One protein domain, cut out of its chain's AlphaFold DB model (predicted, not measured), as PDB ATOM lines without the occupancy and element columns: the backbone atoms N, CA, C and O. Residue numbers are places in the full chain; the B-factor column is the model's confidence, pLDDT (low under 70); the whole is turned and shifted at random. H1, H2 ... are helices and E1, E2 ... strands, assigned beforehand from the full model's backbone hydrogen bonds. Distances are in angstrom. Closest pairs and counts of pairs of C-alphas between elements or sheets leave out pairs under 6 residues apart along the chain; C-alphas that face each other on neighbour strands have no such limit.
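AT A GLANCE: This is residues 55 to 127 of the 127 residues of an uncharacterized protein of Escherichia coli (UniProt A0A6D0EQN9). Two small three-stranded antiparallel sheets make two lobes set apart from each other, E1 to E3 in the first and E4 to E6 in the second, joined by a looping link of residues 85 to 92. A short helix, H1, sits at one end of the second sheet, and long loops add much of the rest. The printed part has 73 residues with one named helix and six named strands, in the order E1 E2 E3 E4 H1 E5 E6; under half of the residues are in named elements, and the class is mostly strand. The sheets run E1 - E2 - E3 and E4 - E6 - E5. The whole is only just compact, close to loose, with a radius of gyration of the C-alphas of 13.0 A and spans of 39 by 27 by 21 A.

IN THESE COORDINATES: E1 is residues 55 to 58, 9.9 A long, and begins at C-alpha 55 at (24.320, 59.956, 32.196). E2, residues 64 to 69, is 16.7 A long, and E3, residues 81 to 84, is 10.1 A. E4, residues 93 to 96, is 10.0 A and begins at C-alpha 93 at (17.436, 46.906, 50.055). H1, residues 98 to 103, is 8.8 A. E5, residues 115 to 119, is 12.5 A. E6, residues 122 to 126, is 13.1 A and ends at C-alpha 126 at (20.809, 43.990, 51.239).

HOW THE PARTS SIT: E1, E2 and E3 form a meander, each strand the antiparallel neighbour of the one before. E1 and E2 are a hairpin at 163 degrees, with N 57 and O 66 within hydrogen-bond range at 2.9 A. E2 and E3 are a hairpin at 168 degrees, with N 65 and O 83 at 2.8 A. E3 and E4 are apart. In the second sheet E6 is the inner strand: it is antiparallel to E4 at 155 degrees, with N 94 and O 125 at 2.8 A. E5 and E6 are a hairpin at 159 degrees, with N 117 and O 124 at 2.9 A. E4, H1 and E5 make a split strand-helix-strand unit, two strands running the same way with E6 between them in the sheet, and its crossover is right-handed. H1 is on this sheet but only grazes it, with residues 98 to 101; its closest C-alpha pair with E6 is Gln 98 and Asp 122, 5.3 A. In H1, 1 of 2 O i to N i+4 pairs is within hydrogen-bond range.

THE WHOLE: The two C-alphas farthest apart are those of Leu 74 and Ser 89, 38.8 A. The printed part has no cut. The links E2 to E3 and H1 to E5 are long, with 11 residues each. The mean pLDDT of the printed part is 84.2, and residues 86 to 90 are under 70.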
ATOM      1  N   THR A  55      25.638  59.412  31.859       74.44
ATOM      2  CA  THR A  55      24.320  59.956  32.196       74.44
ATOM      3  C   THR A  55      23.966  59.668  33.649       74.44
ATOM      4  O   THR A  55      24.425  58.699  34.257       74.44
ATOM      5  N   ILE A  56      23.164  60.564  34.218       78.81
ATOM      6  CA  ILE A  56      22.700  60.507  35.596       78.81
ATOM      7  C   ILE A  56      21.184  60.430  35.554       78.81
ATOM      8  O   ILE A  56      20.524  61.408  35.212       78.81
ATOM      9  N   GLN A  57      20.635  59.288  35.950       79.75
ATOM     10  CA  GLN A  57      19.203  59.157  36.184       79.75
ATOM     11  C   GLN A  57      18.917  59.332  37.669       79.75
ATOM     12  O   GLN A  57      19.575  58.736  38.523       79.75
ATOM     13  N   LYS A  58      17.925  60.163  37.975       81.38
ATOM     14  CA  LYS A  58      17.446  60.403  39.335       81.38
ATOM     15  C   LYS A  58      16.041  59.843  39.475       81.38
ATOM     16  O   LYS A  58      15.221  59.987  38.571       81.38
ATOM     17  N   SER A  59      15.770  59.215  40.610       80.88
ATOM     18  CA  SER A  59      14.410  58.844  40.994       80.88
ATOM     19  C   SER A  59      13.544  60.108  41.137       80.88
ATOM     20  O   SER A  59      14.081  61.148  41.529       80.88
ATOM     21  N   PRO A  60      12.222  60.048  40.875       75.44
ATOM     22  CA  PRO A  60      11.304  61.177  41.069       75.44
ATOM     23  C   PRO A  60      11.395  61.816  42.460       75.44
ATOM     24  O   PRO A  60      11.220  63.020  42.605       75.44
ATOM     25  N   ASN A  61      11.743  61.016  43.471       75.50
ATOM     26  CA  ASN A  61      11.868  61.467  44.855       75.50
ATOM     27  C   ASN A  61      13.275  62.007  45.177       75.50
ATOM     28  O   ASN A  61      13.539  62.383  46.309       75.50
ATOM     29  N   ASN A  62      14.197  62.016  44.205       74.56
ATOM     30  CA  ASN A  62      15.595  62.458  44.317       74.56
ATOM     31  C   ASN A  62      16.454  61.693  45.355       74.56
ATOM     32  O   ASN A  62      17.593  62.070  45.613       74.56
ATOM     33  N   ILE A  63      15.931  60.594  45.911       79.31
ATOM     34  CA  ILE A  63      16.597  59.744  46.917       79.31
ATOM     35  C   ILE A  63      17.654  58.835  46.275       79.31
ATOM     36  O   ILE A  63      18.693  58.568  46.875       79.31
ATOM     37  N   LEU A  64      17.401  58.369  45.048       82.81
ATOM     38  CA  LEU A  64      18.260  57.440  44.314       82.81
ATOM     39  C   LEU A  64      18.807  58.110  43.057       82.81
ATOM     40  O   LEU A  64      18.044  58.643  42.248       82.81
ATOM     41  N   GLN A  65      20.119  58.030  42.881       86.56
ATOM     42  CA  GLN A  65      20.833  58.538  41.724       86.56
ATOM     43  C   GLN A  65      21.693  57.425  41.131       86.56
ATOM     44  O   GLN A  65      22.572  56.883  41.796       86.56
ATOM     45  N   VAL A  66      21.449  57.089  39.869       85.00
ATOM     46  CA  VAL A  66      22.192  56.059  39.141       85.00
ATOM     47  C   VAL A  66      23.012  56.734  38.057       85.00
ATOM     48  O   VAL A  66      22.471  57.394  37.169       85.00
ATOM     49  N   HIS A  67      24.324  56.572  38.146       85.38
ATOM     50  CA  HIS A  67      25.267  56.977  37.119       85.38
ATOM     51  C   HIS A  67      25.607  55.760  36.267       85.38
ATOM     52  O   HIS A  67      26.027  54.735  36.806       85.38
ATOM     53  N   TYR A  68      25.446  55.877  34.955       84.44
ATOM     54  CA  TYR A  68      25.804  54.822  34.012       84.44
ATOM     55  C   TYR A  68      26.308  55.415  32.698       84.44
ATOM     56  O   TYR A  68      26.033  56.574  32.371       84.44
ATOM     57  N   GLU A  69      27.053  54.615  31.942       81.12
ATOM     58  CA  GLU A  69      27.455  54.965  30.583       81.12
ATOM     59  C   GLU A  69      26.306  54.668  29.611       81.12
ATOM     60  O   GLU A  69      25.775  53.559  29.567       81.12
ATOM     61  N   ARG A  70      25.906  55.663  28.813       78.50
ATOM     62  CA  ARG A  70      24.839  55.531  27.811       78.50
ATOM     63  C   ARG A  70      25.250  54.624  26.651       78.50
ATOM     64  O   ARG A  70      24.395  53.994  26.033       78.50
ATOM     65  N   PHE A  71      26.544  54.591  26.343       74.62
ATOM     66  CA  PHE A  71      27.104  53.846  25.223       74.62
ATOM     67  C   PHE A  71      28.123  52.829  25.730       74.62
ATOM     68  O   PHE A  71      29.320  53.100  25.785       74.62
ATOM     69  N   GLY A  72      27.629  51.646  26.084       73.50
ATOM     70  CA  GLY A  72      28.477  50.485  26.325       73.50
ATOM     71  C   GLY A  72      29.023  49.915  25.015       73.50
ATOM     72  O   GLY A  72      28.408  50.029  23.952       73.50
ATOM     73  N   ARG A  73      30.188  49.274  25.090       81.12
ATOM     74  CA  ARG A  73      30.722  48.449  24.002       81.12
ATOM     75  C   ARG A  73      30.273  47.005  24.212       81.12
ATOM     76  O   ARG A  73      30.195  46.546  25.349       81.12
ATOM     77  N   LEU A  74      29.983  46.291  23.125       80.38
ATOM     78  CA  LEU A  74      29.604  44.879  23.204       80.38
ATOM     79  C   LEU A  74      30.722  44.092  23.912       80.38
ATOM     80  O   LEU A  74      31.892  44.276  23.582       80.38
ATOM     81  N   GLN A  75      30.359  43.257  24.891       80.69
ATOM     82  CA  GLN A  75      31.292  42.455  25.703       80.69
ATOM     83  C   GLN A  75      32.339  43.261  26.494       80.69
ATOM     84  O   GLN A  75      33.361  42.716  26.900       80.69
ATOM     85  N   THR A  76      32.125  44.560  26.711       83.44
ATOM     86  CA  THR A  76      33.000  45.368  27.569       83.44
ATOM     87  C   THR A  76      32.298  45.647  28.895       83.44
ATOM     88  O   THR A  76      31.162  46.128  28.862       83.44
ATOM     89  N   PRO A  77      32.958  45.411  30.043       84.19
ATOM     90  CA  PRO A  77      32.397  45.753  31.341       84.19
ATOM     91  C   PRO A  77      32.093  47.248  31.426       84.19
ATOM     92  O   PRO A  77      32.923  48.088  31.067       84.19
ATOM     93  N   VAL A  78      30.906  47.577  31.926       86.50
ATOM     94  CA  VAL A  78      30.451  48.953  32.136       86.50
ATOM     95  C   VAL A  78      30.285  49.201  33.625       86.50
ATOM     96  O   VAL A  78      29.776  48.354  34.355       86.50
ATOM     97  N   GLN A  79      30.703  50.377  34.088       86.38
ATOM     98  CA  GLN A  79      30.560  50.747  35.492       86.38
ATOM     99  C   GLN A  79      29.219  51.442  35.722       86.38
ATOM    100  O   GLN A  79      28.933  52.486  35.135       86.38
ATOM    101  N   MET A  80      28.414  50.882  36.622       88.06
ATOM    102  CA  MET A  80      27.212  51.522  37.143       88.06
ATOM    103  C   MET A  80      27.460  51.936  38.590       88.06
ATOM    104  O   MET A  80      27.792  51.106  39.432       88.06
ATOM    105  N   LYS A  81      27.281  53.223  38.895       88.50
ATOM    106  CA  LYS A  81      27.409  53.741  40.257       88.50
ATOM    107  C   LYS A  81      26.052  54.175  40.778       88.50
ATOM    108  O   LYS A  81      25.471  55.155  40.311       88.50
ATOM    109  N   VAL A  82      25.577  53.462  41.789       87.38
ATOM    110  CA  VAL A  82      24.337  53.772  42.495       87.38
ATOM    111  C   VAL A  82      24.677  54.596  43.733       87.38
ATOM    112  O   VAL A  82      25.510  54.203  44.540       87.38
ATOM    113  N   THR A  83      24.070  55.772  43.860       87.00
ATOM    114  CA  THR A  83      24.255  56.687  44.991       87.00
ATOM    115  C   THR A  83      22.905  56.986  45.622       87.00
ATOM    116  O   THR A  83      21.942  57.308  44.927       87.00
ATOM    117  N   LEU A  84      22.848  56.895  46.946       84.25
ATOM    118  CA  LEU A  84      21.679  57.255  47.739       84.25
ATOM    119  C   LEU A  84      21.952  58.579  48.439       84.25
ATOM    120  O   LEU A  84      22.998  58.737  49.064       84.25
ATOM    121  N   GLN A  85      21.032  59.528  48.294       79.00
ATOM    122  CA  GLN A  85      21.176  60.875  48.853       79.00
ATOM    123  C   GLN A  85      20.664  60.959  50.297       79.00
ATOM    124  O   GLN A  85      21.197  61.726  51.092       79.00
ATOM    125  N   GLU A  86      19.672  60.143  50.660       67.94
ATOM    126  CA  GLU A  86      19.150  60.061  52.025       67.94
ATOM    127  C   GLU A  86      19.433  58.677  52.605       67.94
ATOM    128  O   GLU A  86      18.892  57.667  52.156       67.94
ATOM    129  N   HIS A  87      20.302  58.638  53.612       61.28
ATOM    130  CA  HIS A  87      20.567  57.437  54.390       61.28
ATOM    131  C   HIS A  87      19.705  57.494  55.651       61.28
ATOM    132  O   HIS A  87      20.089  58.083  56.660       61.28
ATOM    133  N   ASN A  88      18.495  56.941  55.581       62.50
ATOM    134  CA  ASN A  88      17.767  56.616  56.802       62.50
ATOM    135  C   ASN A  88      18.455  55.387  57.413       62.50
ATOM    136  O   ASN A  88      18.821  54.486  56.663       62.50
ATOM    137  N   SER A  89      18.653  55.337  58.733       60.38
ATOM    138  CA  SER A  89      19.441  54.306  59.444       60.38
ATOM    139  C   SER A  89      18.829  52.891  59.417       60.38
ATOM    140  O   SER A  89      19.066  52.081  60.313       60.38
ATOM    141  N   GLN A  90      17.980  52.604  58.434       68.62
ATOM    142  CA  GLN A  90      17.327  51.330  58.204       68.62
ATOM    143  C   GLN A  90      18.075  50.559  57.117       68.62
ATOM    144  O   GLN A  90      18.642  51.141  56.197       68.62
ATOM    145  N   ARG A  91      18.029  49.231  57.235       78.81
ATOM    146  CA  ARG A  91      18.590  48.271  56.283       78.81
ATOM    147  C   ARG A  91      18.192  48.629  54.849       78.81
ATOM    148  O   ARG A  91      17.002  48.685  54.527       78.81
ATOM    149  N   LEU A  92      19.182  48.861  53.999       84.94
ATOM    150  CA  LEU A  92      18.975  49.277  52.622       84.94
ATOM    151  C   LEU A  92      18.785  48.037  51.756       84.94
ATOM    152  O   LEU A  92      19.634  47.157  51.711       84.94
ATOM    153  N   THR A  93      17.682  47.984  51.018       88.12
ATOM    154  CA  THR A  93      17.436  46.906  50.055       88.12
ATOM    155  C   THR A  93      17.424  47.475  48.642       88.12
ATOM    156  O   THR A  93      16.575  48.300  48.309       88.12
ATOM    157  N   LEU A  94      18.362  47.033  47.807       88.31
ATOM    158  CA  LEU A  94      18.441  47.354  46.388       88.31
ATOM    159  C   LEU A  94      17.965  46.146  45.578       88.31
ATOM    160  O   LEU A  94      18.539  45.064  45.680       88.31
ATOM    161  N   ARG A  95      16.929  46.325  44.758       90.69
ATOM    162  CA  ARG A  95      16.427  45.286  43.853       90.69
ATOM    163  C   ARG A  95      16.807  45.617  42.414       90.69
ATOM    164  O   ARG A  95      16.502  46.700  41.920       90.69
ATOM    165  N   LEU A  96      17.461  44.670  41.759       90.31
ATOM    166  CA  LEU A  96      17.798  44.689  40.345       90.31
ATOM    167  C   LEU A  96      16.717  43.909  39.597       90.31
ATOM    168  O   LEU A  96      16.550  42.715  39.834       90.31
ATOM    169  N   GLY A  97      15.956  44.606  38.753       90.38
ATOM    170  CA  GLY A  97      14.808  44.030  38.054       90.38
ATOM    171  C   GLY A  97      15.184  43.149  36.859       90.38
ATOM    172  O   GLY A  97      16.272  43.282  36.293       90.38
ATOM    173  N   GLN A  98      14.237  42.324  36.417       89.00
ATOM    174  CA  GLN A  98      14.359  41.443  35.250       89.00
ATOM    175  C   GLN A  98      14.909  42.118  33.980       89.00
ATOM    176  O   GLN A  98      15.727  41.518  33.279       89.00
ATOM    177  N   ASP A  99      14.492  43.350  33.669       89.88
ATOM    178  CA  ASP A  99      14.964  44.061  32.468       89.88
ATOM    179  C   ASP A  99      16.484  44.264  32.498       89.88
ATOM    180  O   ASP A  99      17.168  44.079  31.493       89.88
ATOM    181  N   TYR A 100      17.040  44.577  33.673       87.88
ATOM    182  CA  TYR A 100      18.486  44.679  33.847       87.88
ATOM    183  C   TYR A 100      19.145  43.304  33.683       87.88
ATOM    184  O   TYR A 100      20.099  43.178  32.921       87.88
ATOM    185  N   MET A 101      18.584  42.261  34.299       88.94
ATOM    186  CA  MET A 101      19.124  40.892  34.239       88.94
ATOM    187  C   MET A 101      19.047  40.240  32.856       88.94
ATOM    188  O   MET A 101      19.813  39.328  32.565       88.94
ATOM    189  N   THR A 102      18.161  40.719  31.984       88.81
ATOM    190  CA  THR A 102      18.039  40.227  30.603       88.81
ATOM    191  C   THR A 102      19.105  40.823  29.679       88.81
ATOM    192  O   THR A 102      19.470  40.213  28.673       88.81
ATOM    193  N   HIS A 103      19.605  42.021  29.996       87.00
ATOM    194  CA  HIS A 103      20.500  42.784  29.121       87.00
ATOM    195  C   HIS A 103      21.926  42.932  29.662       87.00
ATOM    196  O   HIS A 103      22.836  43.212  28.882       87.00
ATOM    197  N   PHE A 104      22.126  42.742  30.966       86.62
ATOM    198  CA  PHE A 104      23.402  42.944  31.636       86.62
ATOM    199  C   PHE A 104      23.744  41.766  32.543       86.62
ATOM    200  O   PHE A 104      22.938  41.326  33.362       86.62
ATOM    201  N   GLU A 105      24.988  41.312  32.439       87.50
ATOM    202  CA  GLU A 105      25.588  40.378  33.381       87.50
ATOM    203  C   GLU A 105      26.358  41.171  34.442       87.50
ATOM    204  O   GLU A 105      27.142  42.067  34.122       87.50
ATOM    205  N   THR A 106      26.100  40.888  35.719       88.69
ATOM    206  CA  THR A 106      26.762  41.598  36.821       88.69
ATOM    207  C   THR A 106      28.030  40.855  37.218       88.69
ATOM    208  O   THR A 106      27.959  39.831  37.889       88.69
ATOM    209  N   GLU A 107      29.188  41.383  36.820       88.12
ATOM    210  CA  GLU A 107      30.489  40.771  37.121       88.12
ATOM    211  C   GLU A 107      30.936  41.003  38.569       88.12
ATOM    212  O   GLU A 107      31.423  40.092  39.235       88.12
ATOM    213  N   ASN A 108      30.798  42.236  39.064       90.38
ATOM    214  CA  ASN A 108      31.269  42.618  40.389       90.38
ATOM    215  C   ASN A 108      30.370  43.690  41.012       90.38
ATOM    216  O   ASN A 108      29.937  44.622  40.334       90.38
ATOM    217  N   ILE A 109      30.139  43.580  42.321       90.31
ATOM    218  CA  ILE A 109      29.341  44.525  43.106       90.31
ATOM    219  C   ILE A 109      30.225  45.069  44.224       90.31
ATOM    220  O   ILE A 109      30.793  44.304  45.003       90.31
ATOM    221  N   TRP A 110      30.347  46.396  44.295       89.81
ATOM    222  CA  TRP A 110      31.110  47.061  45.346       89.81
ATOM    223  C   TRP A 110      30.369  48.297  45.885       89.81
ATOM    224  O   TRP A 110      29.911  49.112  45.077       89.81
ATOM    225  N   PRO A 111      30.302  48.497  47.217       89.25
ATOM    226  CA  PRO A 111      30.762  47.592  48.282       89.25
ATOM    227  C   PRO A 111      29.992  46.262  48.292       89.25
ATOM    228  O   PRO A 111      28.960  46.137  47.640       89.25
ATOM    229  N   GLN A 112      30.520  45.248  48.980       89.75
ATOM    230  CA  GLN A 112      29.853  43.948  49.054       89.75
ATOM    231  C   GLN A 112      28.582  44.062  49.918       89.75
ATOM    232  O   GLN A 112      28.668  44.636  51.003       89.75
ATOM    233  N   PRO A 113      27.426  43.548  49.462       91.50
ATOM    234  CA  PRO A 113      26.212  43.505  50.273       91.50
ATOM    235  C   PRO A 113      26.351  42.505  51.430       91.50
ATOM    236  O   PRO A 113      27.030  41.486  51.296       91.50
ATOM    237  N   ASP A 114      25.639  42.761  52.526       91.56
ATOM    238  CA  ASP A 114      25.513  41.837  53.659       91.56
ATOM    239  C   ASP A 114      24.776  40.558  53.252       91.56
ATOM    240  O   ASP A 114      25.087  39.459  53.714       91.56
ATOM    241  N   GLU A 115      23.780  40.696  52.374       91.69
ATOM    242  CA  GLU A 115      23.011  39.571  51.864       91.69
ATOM    243  C   GLU A 115      22.631  39.767  50.395       91.69
ATOM    244  O   GLU A 115      22.232  40.850  49.969       91.69
ATOM    245  N   MET A 116      22.721  38.689  49.613       91.06
ATOM    246  CA  MET A 116      22.276  38.651  48.225       91.06
ATOM    247  C   MET A 116      21.305  37.488  48.043       91.06
ATOM    248  O   MET A 116      21.645  36.335  48.306       91.06
ATOM    249  N   ARG A 117      20.083  37.794  47.608       92.00
ATOM    250  CA  ARG A 117      19.023  36.811  47.358       92.00
ATOM    251  C   ARG A 117      18.528  36.935  45.925       92.00
ATOM    252  O   ARG A 117      18.351  38.040  45.431       92.00
ATOM    253  N   SER A 118      18.259  35.805  45.284       88.69
ATOM    254  CA  SER A 118      17.518  35.777  44.021       88.69
ATOM    255  C   SER A 118      16.031  35.650  44.339       88.69
ATOM    256  O   SER A 118      15.639  34.738  45.064       88.69
ATOM    257  N   ASP A 119      15.216  36.555  43.812       87.94
ATOM    258  CA  ASP A 119      13.763  36.565  43.971       87.94
ATOM    259  C   ASP A 119      13.119  36.449  42.586       87.94
ATOM    260  O   ASP A 119      12.877  37.438  41.896       87.94
ATOM    261  N   GLY A 120      12.933  35.207  42.126       86.94
ATOM    262  CA  GLY A 120      12.461  34.927  40.770       86.94
ATOM    263  C   GLY A 120      13.456  35.404  39.709       86.94
ATOM    264  O   GLY A 120      14.554  34.860  39.605       86.94
ATOM    265  N   THR A 121      13.048  36.392  38.913       85.94
ATOM    266  CA  THR A 121      13.860  37.027  37.860       85.94
ATOM    267  C   THR A 121      14.636  38.255  38.341       85.94
ATOM    268  O   THR A 121      15.415  38.818  37.571       85.94
ATOM    269  N   ASP A 122      14.461  38.640  39.606       90.69
ATOM    270  CA  ASP A 122      15.117  39.788  40.218       90.69
ATOM    271  C   ASP A 122      16.240  39.339  41.166       90.69
ATOM    272  O   ASP A 122      16.191  38.266  41.777       90.69
ATOM    273  N   ILE A 123      17.239  40.203  41.356       91.12
ATOM    274  CA  ILE A 123      18.258  40.037  42.401       91.12
ATOM    275  C   ILE A 123      18.058  41.114  43.463       91.12
ATOM    276  O   ILE A 123      17.916  42.297  43.162       91.12
ATOM    277  N   VAL A 124      18.059  40.701  44.725       92.12
ATOM    278  CA  VAL A 124      17.900  41.557  45.896       92.12
ATOM    279  C   VAL A 124      19.217  41.606  46.659       92.12
ATOM    280  O   VAL A 124      19.719  40.585  47.122       92.12
ATOM    281  N   LEU A 125      19.757  42.811  46.796       91.62
ATOM    282  CA  LEU A 125      20.980  43.134  47.518       91.62
ATOM    283  C   LEU A 125      20.599  43.884  48.790       91.62
ATOM    284  O   LEU A 125      19.868  44.872  48.736       91.62
ATOM    285  N   VAL A 126      21.093  43.419  49.925       91.06
ATOM    286  CA  VAL A 126      20.809  43.990  51.239       91.06
ATOM    287  C   VAL A 126      22.109  44.530  51.820       91.06
ATOM    288  O   VAL A 126      23.102  43.807  51.865       91.06
ATOM    289  N   TYR A 127      22.074  45.787  52.248       88.69
ATOM    290  CA  TYR A 127      23.152  46.520  52.912       88.69
ATOM    291  C   TYR A 127      22.683  47.070  54.265       88.69
ATOM    292  O   TYR A 127      21.446  47.174  54.486       88.69
TER     293      TYR A 127